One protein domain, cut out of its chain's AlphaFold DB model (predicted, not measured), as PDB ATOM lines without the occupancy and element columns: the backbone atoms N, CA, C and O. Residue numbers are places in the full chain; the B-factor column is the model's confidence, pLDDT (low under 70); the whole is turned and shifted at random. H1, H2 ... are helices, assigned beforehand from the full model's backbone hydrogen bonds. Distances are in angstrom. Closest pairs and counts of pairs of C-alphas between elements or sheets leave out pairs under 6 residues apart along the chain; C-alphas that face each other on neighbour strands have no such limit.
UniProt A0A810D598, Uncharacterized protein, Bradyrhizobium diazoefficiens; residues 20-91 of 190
ATOM      1  N   LYS A  20     158.696 164.802 172.479       96.50
ATOM      2  CA  LYS A  20     157.492 164.990 171.664       96.50
ATOM      3  C   LYS A  20     156.247 164.861 172.542       96.50
ATOM      4  O   LYS A  20     155.362 165.710 172.464       96.50
ATOM      5  N   GLN A  21     156.212 163.860 173.416       96.06
ATOM      6  CA  GLN A  21     155.173 163.668 174.422       96.06
ATOM      7  C   GLN A  21     155.147 164.828 175.420       96.06
ATOM      8  O   GLN A  21     154.081 165.400 175.649       96.06
ATOM      9  N   VAL A  22     156.307 165.258 175.931       96.25
ATOM     10  CA  VAL A  22     156.389 166.424 176.826       96.25
ATOM     11  C   VAL A  22     155.827 167.671 176.149       96.25
ATOM     12  O   VAL A  22     155.029 168.378 176.757       96.25
ATOM     13  N   ARG A  23     156.138 167.917 174.869       96.62
ATOM     14  CA  ARG A  23     155.589 169.055 174.112       96.62
ATOM     15  C   ARG A  23     154.055 169.070 174.074       96.62
ATOM     16  O   ARG A  23     153.482 170.160 174.066       96.62
ATOM     17  N   HIS A  24     153.393 167.908 174.082       96.62
ATOM     18  CA  HIS A  24     151.928 167.816 174.155       96.62
ATOM     19  C   HIS A  24     151.362 168.218 175.525       96.62
ATOM     20  O   HIS A  24     150.218 168.662 175.598       96.62
ATOM     21  N   TYR A  25     152.146 168.123 176.601       95.56
ATOM     22  CA  TYR A  25     151.740 168.593 177.929       95.56
ATOM     23  C   TYR A  25     151.780 170.119 178.056       95.56
ATOM     24  O   TYR A  25     151.108 170.680 178.921       95.56
ATOM     25  N   LEU A  26     152.553 170.796 177.204       96.56
ATOM     26  CA  LEU A  26     152.800 172.233 177.288       96.56
ATOM     27  C   LEU A  26     151.701 173.031 176.586       96.56
ATOM     28  O   LEU A  26     151.382 172.817 175.406       96.56
ATOM     29  N   ARG A  27     151.133 173.985 177.325       93.38
ATOM     30  CA  ARG A  27     149.947 174.743 176.913       93.38
ATOM     31  C   ARG A  27     150.305 176.044 176.206       93.38
ATOM     32  O   ARG A  27     149.589 176.436 175.289       93.38
ATOM     33  N   THR A  28     151.408 176.685 176.587       95.19
ATOM     34  CA  THR A  28     151.805 177.994 176.046       95.19
ATOM     35  C   THR A  28     152.973 177.887 175.066       95.19
ATOM     36  O   THR A  28     153.733 176.916 175.079       95.19
ATOM     37  N   LEU A  29     153.123 178.894 174.196       95.25
ATOM     38  CA  LEU A  29     154.282 178.995 173.303       95.25
ATOM     39  C   LEU A  29     155.582 179.118 174.108       95.25
ATOM     40  O   LEU A  29     156.513 178.364 173.857       95.25
ATOM     41  N   GLN A  30     155.585 179.966 175.138       95.62
ATOM     42  CA  GLN A  30     156.726 180.173 176.029       95.62
ATOM     43  C   GLN A  30     157.204 178.868 176.682       95.62
ATOM     44  O   GLN A  30     158.398 178.593 176.715       95.62
ATOM     45  N   GLN A  31     156.285 178.009 177.138       95.88
ATOM     46  CA  GLN A  31     156.656 176.698 177.679       95.88
ATOM     47  C   GLN A  31     157.343 175.823 176.621       95.88
ATOM     48  O   GLN A  31     158.322 175.139 176.911       95.88
ATOM     49  N   ARG A  32     156.853 175.841 175.375       96.69
ATOM     50  CA  ARG A  32     157.446 175.067 174.271       96.69
ATOM     51  C   ARG A  32     158.815 175.610 173.859       96.69
ATOM     52  O   ARG A  32     159.686 174.825 173.498       96.69
ATOM     53  N   GLU A  33     159.011 176.921 173.931       96.44
ATOM     54  CA  GLU A  33     160.315 177.557 173.723       96.44
ATOM     55  C   GLU A  33     161.300 177.186 174.836       96.44
ATOM     56  O   GLU A  33     162.435 176.807 174.538       96.44
ATOM     57  N   ALA A  34     160.849 177.188 176.094       96.75
ATOM     58  CA  ALA A  34     161.640 176.735 177.237       96.75
ATOM     59  C   ALA A  34     162.064 175.264 177.091       96.75
ATOM     60  O   ALA A  34     163.229 174.940 177.321       96.75
ATOM     61  N   LEU A  35     161.174 174.388 176.602       97.81
ATOM     62  CA  LEU A  35     161.520 173.001 176.266       97.81
ATOM     63  C   LEU A  35     162.631 172.935 175.207       97.81
ATOM     64  O   LEU A  35     163.550 172.127 175.324       97.81
ATOM     65  N   GLY A  36     162.584 173.810 174.199       97.00
ATOM     66  CA  GLY A  36     163.672 173.966 173.232       97.00
ATOM     67  C   GLY A  36     164.996 174.381 173.886       97.00
ATOM     68  O   GLY A  36     166.054 173.927 173.455       97.00
ATOM     69  N   GLY A  37     164.946 175.186 174.951       96.69
ATOM     70  CA  GLY A  37     166.094 175.504 175.806       96.69
ATOM     71  C   GLY A  37     166.728 174.260 176.428       96.69
ATOM     72  O   GLY A  37     167.918 174.029 176.229       96.69
ATOM     73  N   PHE A  38     165.930 173.407 177.080       97.38
ATOM     74  CA  PHE A  38     166.408 172.140 177.655       97.38
ATOM     75  C   PHE A  38     167.039 171.214 176.604       97.38
ATOM     76  O   PHE A  38     168.122 170.673 176.826       97.38
ATOM     77  N   ILE A  39     166.402 171.072 175.436       97.44
ATOM     78  CA  ILE A  39     166.919 170.237 174.340       97.44
ATOM     79  C   ILE A  39     168.268 170.772 173.837       97.44
ATOM     80  O   ILE A  39     169.206 169.998 173.655       97.44
ATOM     81  N   ARG A  40     168.397 172.093 173.643       97.44
ATOM     82  CA  ARG A  40     169.659 172.718 173.206       97.44
ATOM     83  C   ARG A  40     170.768 172.609 174.249       97.44
ATOM     84  O   ARG A  40     171.919 172.426 173.872       97.44
ATOM     85  N   ALA A  41     170.421 172.669 175.532       95.38
ATOM     86  CA  ALA A  41     171.346 172.434 176.639       95.38
ATOM     87  C   ALA A  41     171.737 170.946 176.799       95.38
ATOM     88  O   ALA A  41     172.472 170.588 177.719       95.38
ATOM     89  N   GLY A  42     171.257 170.066 175.911       96.44
ATOM     90  CA  GLY A  42     171.646 168.661 175.872       96.44
ATOM     91  C   GLY A  42     171.063 167.836 177.013       96.44
ATOM     92  O   GLY A  42     171.673 166.848 177.414       96.44
ATOM     93  N   TRP A  43     169.920 168.242 177.566       97.50
ATOM     94  CA  TRP A  43     169.195 167.415 178.526       97.50
ATOM     95  C   TRP A  43     168.621 166.184 177.827       97.50
ATOM     96  O   TRP A  43     168.176 166.245 176.679       97.50
ATOM     97  N   SER A  44     168.586 165.066 178.539       97.00
ATOM     98  CA  SER A  44     167.831 163.872 178.171       97.00
ATOM     99  C   SER A  44     166.403 163.930 178.734       97.00
ATOM    100  O   SER A  44     166.137 164.656 179.699       97.00
ATOM    101  N   PRO A  45     165.459 163.136 178.191       96.88
ATOM    102  CA  PRO A  45     164.113 163.046 178.752       96.88
ATOM    103  C   PRO A  45     164.082 162.604 180.224       96.88
ATOM    104  O   PRO A  45     163.247 163.083 180.988       96.88
ATOM    105  N   ALA A  46     165.005 161.727 180.637       95.94
ATOM    106  CA  ALA A  46     165.107 161.248 182.016       95.94
ATOM    107  C   ALA A  46     165.594 162.344 182.979       95.94
ATOM    108  O   ALA A  46     165.003 162.529 184.040       95.94
ATOM    109  N   GLU A  47     166.604 163.125 182.584       97.12
ATOM    110  CA  GLU A  47     167.073 164.273 183.375       97.12
ATOM    111  C   GLU A  47     165.971 165.327 183.519       97.12
ATOM    112  O   GLU A  47     165.722 165.824 184.618       97.12
ATOM    113  N   LEU A  48     165.255 165.625 182.427       97.44
ATOM    114  CA  LEU A  48     164.142 166.571 182.470       97.44
ATOM    115  C   LEU A  48     163.006 166.062 183.369       97.44
ATOM    116  O   LEU A  48     162.390 166.852 184.080       97.44
ATOM    117  N   ALA A  49     162.719 164.761 183.345       96.44
ATOM    118  CA  ALA A  49     161.730 164.155 184.226       96.44
ATOM    119  C   ALA A  49     162.113 164.292 185.705       96.44
ATOM    120  O   ALA A  49     161.268 164.663 186.521       96.44
ATOM    121  N   GLU A  50     163.374 164.034 186.048       95.69
ATOM    122  CA  GLU A  50     163.843 164.175 187.424       95.69
ATOM    123  C   GLU A  50     163.790 165.631 187.888       95.69
ATOM    124  O   GLU A  50     163.291 165.911 188.977       95.69
ATOM    125  N   PHE A  51     164.190 166.577 187.036       96.88
ATOM    126  CA  PHE A  51     164.040 167.994 187.351       96.88
ATOM    127  C   PHE A  51     162.569 168.401 187.509       96.88
ATOM    128  O   PHE A  51     162.213 169.069 188.478       96.88
ATOM    129  N   ALA A  52     161.680 167.943 186.622       96.75
ATOM    130  CA  ALA A  52     160.247 168.203 186.738       96.75
ATOM    131  C   ALA A  52     159.663 167.649 188.044       96.75
ATOM    132  O   ALA A  52     158.863 168.324 188.692       96.75
ATOM    133  N   ARG A  53     160.093 166.452 188.458       94.62
ATOM    134  CA  ARG A  53     159.735 165.858 189.751       94.62
ATOM    135  C   ARG A  53     160.234 166.717 190.914       94.62
ATOM    136  O   ARG A  53     159.475 166.941 191.853       94.62
ATOM    137  N   ALA A  54     161.485 167.162 190.856       92.75
ATOM    138  CA  ALA A  54     162.126 167.938 191.911       92.75
ATOM    139  C   ALA A  54     161.469 169.316 192.097       92.75
ATOM    140  O   ALA A  54     161.264 169.759 193.224       92.75
ATOM    141  N   VAL A  55     161.072 169.961 190.995       94.19
ATOM    142  CA  VAL A  55     160.347 171.239 191.021       94.19
ATOM    143  C   VAL A  55     158.920 171.062 191.536       94.19
ATOM    144  O   VAL A  55     158.455 171.865 192.344       94.19
ATOM    145  N   PHE A  56     158.206 170.040 191.059       93.38
ATOM    146  CA  PHE A  56     156.831 169.790 191.475       93.38
ATOM    147  C   PHE A  56     156.441 168.320 191.301       93.38
ATOM    148  O   PHE A  56     156.308 167.817 190.183       93.38
ATOM    149  N   LEU A  57     156.122 167.650 192.406       91.12
ATOM    150  CA  LEU A  57     155.469 166.346 192.397       91.12
ATOM    151  C   LEU A  57     154.062 166.487 192.976       91.12
ATOM    152  O   LEU A  57     153.891 166.870 194.130       91.12
ATOM    153  N   ALA A  58     153.050 166.193 192.157       85.81
ATOM    154  CA  ALA A  58     151.663 166.292 192.590       85.81
ATOM    155  C   ALA A  58     151.387 165.340 193.776       85.81
ATOM    156  O   ALA A  58     151.896 164.213 193.769       85.81
ATOM    157  N   PRO A  59     150.568 165.744 194.768       83.12
ATOM    158  CA  PRO A  59     150.237 164.897 195.912       83.12
ATOM    159  C   PRO A  59     149.731 163.513 195.486       83.12
ATOM    160  O   PRO A  59     148.913 163.391 194.571       83.12
ATOM    161  N   GLY A  60     150.245 162.463 196.133       82.12
ATOM    162  CA  GLY A  60     149.898 161.071 195.829       82.12
ATOM    163  C   GLY A  60     150.453 160.531 194.503       82.12
ATOM    164  O   GLY A  60     150.078 159.433 194.096       82.12
ATOM    165  N   LYS A  61     151.321 161.270 193.797       86.69
ATOM    166  CA  LYS A  61     152.003 160.779 192.589       86.69
ATOM    167  C   LYS A  61     153.426 160.341 192.893       86.69
ATOM    168  O   LYS A  61     154.143 160.958 193.670       86.69
ATOM    169  N   THR A  62     153.847 159.289 192.206       88.94
ATOM    170  CA  THR A  62     155.188 158.703 192.310       88.94
ATOM    171  C   THR A  62     156.090 159.018 191.124       88.94
ATOM    172  O   THR A  62     157.268 158.659 191.145       88.94
ATOM    173  N   TYR A  63     155.557 159.701 190.113       91.00
ATOM    174  CA  TYR A  63     156.237 160.129 188.894       91.00
ATOM    175  C   TYR A  63     155.756 161.540 188.498       91.00
ATOM    176  O   TYR A  63     154.640 161.933 188.863       91.00
ATOM    177  N   PRO A  64     156.577 162.325 187.779       93.50
ATOM    178  CA  PRO A  64     156.200 163.663 187.329       93.50
ATOM    179  C   PRO A  64     155.014 163.615 186.357       93.50
ATOM    180  O   PRO A  64     154.913 162.750 185.489       93.50
ATOM    181  N   THR A  65     154.103 164.574 186.503       94.19
ATOM    182  CA  THR A  65     152.881 164.692 185.690       94.19
ATOM    183  C   THR A  65     153.010 165.812 184.659       94.19
ATOM    184  O   THR A  65     153.965 166.583 184.687       94.19
ATOM    185  N   ALA A  66     152.016 165.979 183.781       94.88
ATOM    186  CA  ALA A  66     151.964 167.119 182.859       94.88
ATOM    187  C   ALA A  66     152.146 168.477 183.574       94.88
ATOM    188  O   ALA A  66     152.850 169.342 183.062       94.88
ATOM    189  N   ALA A  67     151.573 168.640 184.775       95.06
ATOM    190  CA  ALA A  67     151.754 169.845 185.587       95.06
ATOM    191  C   ALA A  67     153.210 170.016 186.051       95.06
ATOM    192  O   ALA A  67     153.743 171.117 185.991       95.06
ATOM    193  N   SER A  68     153.886 168.926 186.432       96.38
ATOM    194  CA  SER A  68     155.312 168.933 186.791       96.38
ATOM    195  C   SER A  68     156.178 169.481 185.658       96.38
ATOM    196  O   SER A  68     157.014 170.352 185.881       96.38
ATOM    197  N   TYR A  69     155.936 169.030 184.424       97.19
ATOM    198  CA  TYR A  69     156.651 169.544 183.254       97.19
ATOM    199  C   TYR A  69     156.332 171.014 182.978       97.19
ATOM    200  O   TYR A  69     157.239 171.770 182.650       97.19
ATOM    201  N   GLN A  70     155.076 171.440 183.132       96.38
ATOM    202  CA  GLN A  70     154.695 172.848 182.971       96.38
ATOM    203  C   GLN A  70     155.454 173.753 183.953       96.38
ATOM    204  O   GLN A  70     156.048 174.734 183.510       96.38
ATOM    205  N   TYR A  71     155.526 173.379 185.236       95.31
ATOM    206  CA  TYR A  71     156.302 174.114 186.243       95.31
ATOM    207  C   TYR A  71     157.810 174.099 185.964       95.31
ATOM    208  O   TYR A  71     158.485 175.110 186.155       95.31
ATOM    209  N   ALA A  72     158.360 172.987 185.467       96.62
ATOM    210  CA  ALA A  72     159.767 172.927 185.068       96.62
ATOM    211  C   ALA A  72     160.095 173.932 183.948       96.62
ATOM    212  O   ALA A  72     161.141 174.584 183.981       96.62
ATOM    213  N   MET A  73     159.183 174.102 182.982       97.44
ATOM    214  CA  MET A  73     159.353 175.072 181.895       97.44
ATOM    215  C   MET A  73     159.324 176.525 182.375       97.44
ATOM    216  O   MET A  73     159.969 177.366 181.757       97.44
ATOM    217  N   GLU A  74     158.619 176.832 183.468       95.06
ATOM    218  CA  GLU A  74     158.616 178.179 184.062       95.06
ATOM    219  C   GLU A  74     159.974 178.555 184.666       95.06
ATOM    220  O   GLU A  74     160.312 179.734 184.739       95.06
ATOM    221  N   LYS A  75     160.767 177.560 185.085       93.69
ATOM    222  CA  LYS A  75     162.137 177.772 185.565       93.69
ATOM    223  C   LYS A  75     163.122 177.912 184.409       93.69
ATOM    224  O   LYS A  75     163.935 178.829 184.415       93.69
ATOM    225  N   GLY A  76     163.023 177.030 183.414       94.00
ATOM    226  CA  GLY A  76     163.953 176.984 182.286       94.00
ATOM    227  C   GLY A  76     165.264 176.258 182.605       94.00
ATOM    228  O   GLY A  76     165.564 175.947 183.758       94.00
ATOM    229  N   ALA A  77     166.030 175.959 181.554       95.31
ATOM    230  CA  ALA A  77     167.238 175.132 181.635       95.31
ATOM    231  C   ALA A  77     168.416 175.825 182.335       95.31
ATOM    232  O   ALA A  77     169.222 175.154 182.970       95.31
ATOM    233  N   ASP A  78     168.477 177.155 182.258       94.44
ATOM    234  CA  ASP A  78     169.569 177.962 182.815       94.44
ATOM    235  C   ASP A  78     169.318 178.375 184.275       94.44
ATOM    236  O   ASP A  78     170.123 179.078 184.888       94.44
ATOM    237  N   HIS A  79     168.185 177.967 184.856       94.94
ATOM    238  CA  HIS A  79     167.878 178.260 186.250       94.94
ATOM    239  C   HIS A  79     168.909 177.576 187.166       94.94
ATOM    240  O   HIS A  79     169.176 176.390 186.963       94.94
ATOM    241  N   PRO A  80     169.423 178.236 188.226       95.69
ATOM    242  CA  PRO A  80     170.432 177.646 189.115       95.69
ATOM    243  C   PRO A  80     170.053 176.249 189.618       95.69
ATOM    244  O   PRO A  80     170.819 175.306 189.493       95.69
ATOM    245  N   TYR A  81     168.798 176.073 190.042       93.50
ATOM    246  CA  TYR A  81     168.297 174.763 190.467       93.50
ATOM    247  C   TYR A  81     168.310 173.682 189.368       93.50
ATOM    248  O   TYR A  81     168.532 172.508 189.662       93.50
ATOM    249  N   ALA A  82     168.080 174.055 188.105       95.19
ATOM    250  CA  ALA A  82     168.173 173.125 186.980       95.19
ATOM    251  C   ALA A  82     169.632 172.714 186.743       95.19
ATOM    252  O   ALA A  82     169.915 171.528 186.588       95.19
ATOM    253  N   MET A  83     170.554 173.675 186.806       95.94
ATOM    254  CA  MET A  83     171.992 173.438 186.675       95.94
ATOM    255  C   MET A  83     172.532 172.544 187.798       95.94
ATOM    256  O   MET A  83     173.234 171.574 187.515       95.94
ATOM    257  N   ASP A  84     172.142 172.802 189.049       95.31
ATOM    258  CA  ASP A  84     172.531 171.991 190.211       95.31
ATOM    259  C   ASP A  84     171.985 170.560 190.112       95.31
ATOM    260  O   ASP A  84     172.693 169.583 190.385       95.31
ATOM    261  N   THR A  85     170.728 170.422 189.674       94.75
ATOM    262  CA  THR A  85     170.108 169.112 189.433       94.75
ATOM    263  C   THR A  85     170.874 168.356 188.350       94.75
ATOM    264  O   THR A  85     171.243 167.200 188.547       94.75
ATOM    265  N   LEU A  86     171.179 169.009 187.226       95.44
ATOM    266  CA  LEU A  86     171.912 168.394 186.121       95.44
ATOM    267  C   LEU A  86     173.326 167.971 186.530       95.44
ATOM    268  O   LEU A  86     173.751 166.860 186.214       95.44
ATOM    269  N   ALA A  87     174.040 168.832 187.259       95.56
ATOM    270  CA  ALA A  87     175.369 168.531 187.780       95.56
ATOM    271  C   ALA A  87     175.341 167.307 188.708       95.56
ATOM    272  O   ALA A  87     176.178 166.417 188.576       95.56
ATOM    273  N   SER A  88     174.338 167.219 189.585       94.31
ATOM    274  CA  SER A  88     174.159 166.087 190.505       94.31
ATOM    275  C   SER A  88     173.846 164.777 189.771       94.31
ATOM    276  O   SER A  88     174.367 163.716 190.122       94.31
ATOM    277  N   LEU A  89     173.017 164.832 188.725       94.50
ATOM    278  CA  LEU A  89     172.654 163.657 187.923       94.50
ATOM    279  C   LEU A  89     173.804 163.153 187.048       94.50
ATOM    280  O   LEU A  89     173.877 161.959 186.765       94.50
ATOM    281  N   ARG A  90     174.709 164.046 186.638       95.25
ATOM    282  CA  ARG A  90     175.884 163.720 185.813       95.25
ATOM    283  C   ARG A  90     177.162 163.491 186.621       95.25
ATOM    284  O   ARG A  90     178.205 163.215 186.029       95.25
ATOM    285  N   ALA A  91     177.110 163.615 187.946       95.44
ATOM    286  CA  ALA A  91     178.271 163.415 188.802       95.44
ATOM    287  C   ALA A  91     178.807 161.970 188.694       95.44
ATOM    288  O   ALA A  91     178.016 161.027 188.588       95.44
TER     289      ALA A  91
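AT A GLANCE: This is residues 20 to 91 of the 190 residues of an uncharacterized protein of Bradyrhizobium diazoefficiens (UniProt A0A810D598). What shape do these atoms make? Two short helices, H3 and H4, cross to make the core of a small, compact body; H1 and H2 pack on H4, and H5 packs on H3. What is it built of? The printed part has 72 residues with five named helices, H1 to H5 in chain order, and no named strand: the class is all helix, mostly crossed. It is compact, with a radius of gyration of the C-alphas of 11.2 A and spans of 30 by 29 by 19 A.

HOW THE PARTS SIT: How do the first two helices stand? H1, residues 20 to 25, and H2, residues 29 to 40, are close but not clearly touching, the closest C-alphas being those of Arg 23 and Arg 32, 6.3 A apart. They run opposite ways at a shallow tilt of 33 degrees, only just short of steep. Which helix is the hub? H4, residues 66 to 75, touches H1, H2 and H3, residues 45 to 55, about perpendicular to each at 87, 77 and 81 degrees. The closest C-alphas are Tyr 25 and Ala 66, 5.2 A, Gln 31 and Met 73, 5.3 A, and Ala 52 and Ser 68, 5.0 A; H2 touches H4 with residues 31 to 35 alone. Where is H5, residues 80 to 90? It touches H3, closest at the C-alphas of Phe 51 and Thr 85, 6.5 A, opposite ways at a steep tilt of 47 degrees, and is apart from H1 and H2. Are the backbones helical? Each O i to N i+4 pair is within hydrogen-bond range in H1, H2, H3 and H5, and 5 of 6 in H4.

IN THESE COORDINATES: Where does H1 begin? C-alpha 20 is at (157.492, 164.990, 171.664), and residues 20 to 25 span 9.2 A. How long are the others? H2, residues 29 to 40, is 16.6 A, H3, 45 to 55, 15.2 A, H4, 66 to 75, 15.0 A, and H5, 80 to 90, 15.3 A, ending at C-alpha 90, (175.884, 163.720, 185.813).

THE WHOLE: How large is it? The two C-alphas farthest apart, of Thr 28 and Ala 91, are 32.8 A apart. Are there cuts or long links? The printed part has no cut; the link H3 to H4 is short, and the other three are tight. Is confidence low anywhere? No printed residue is under 70, and the mean pLDDT of the printed part is 94.9.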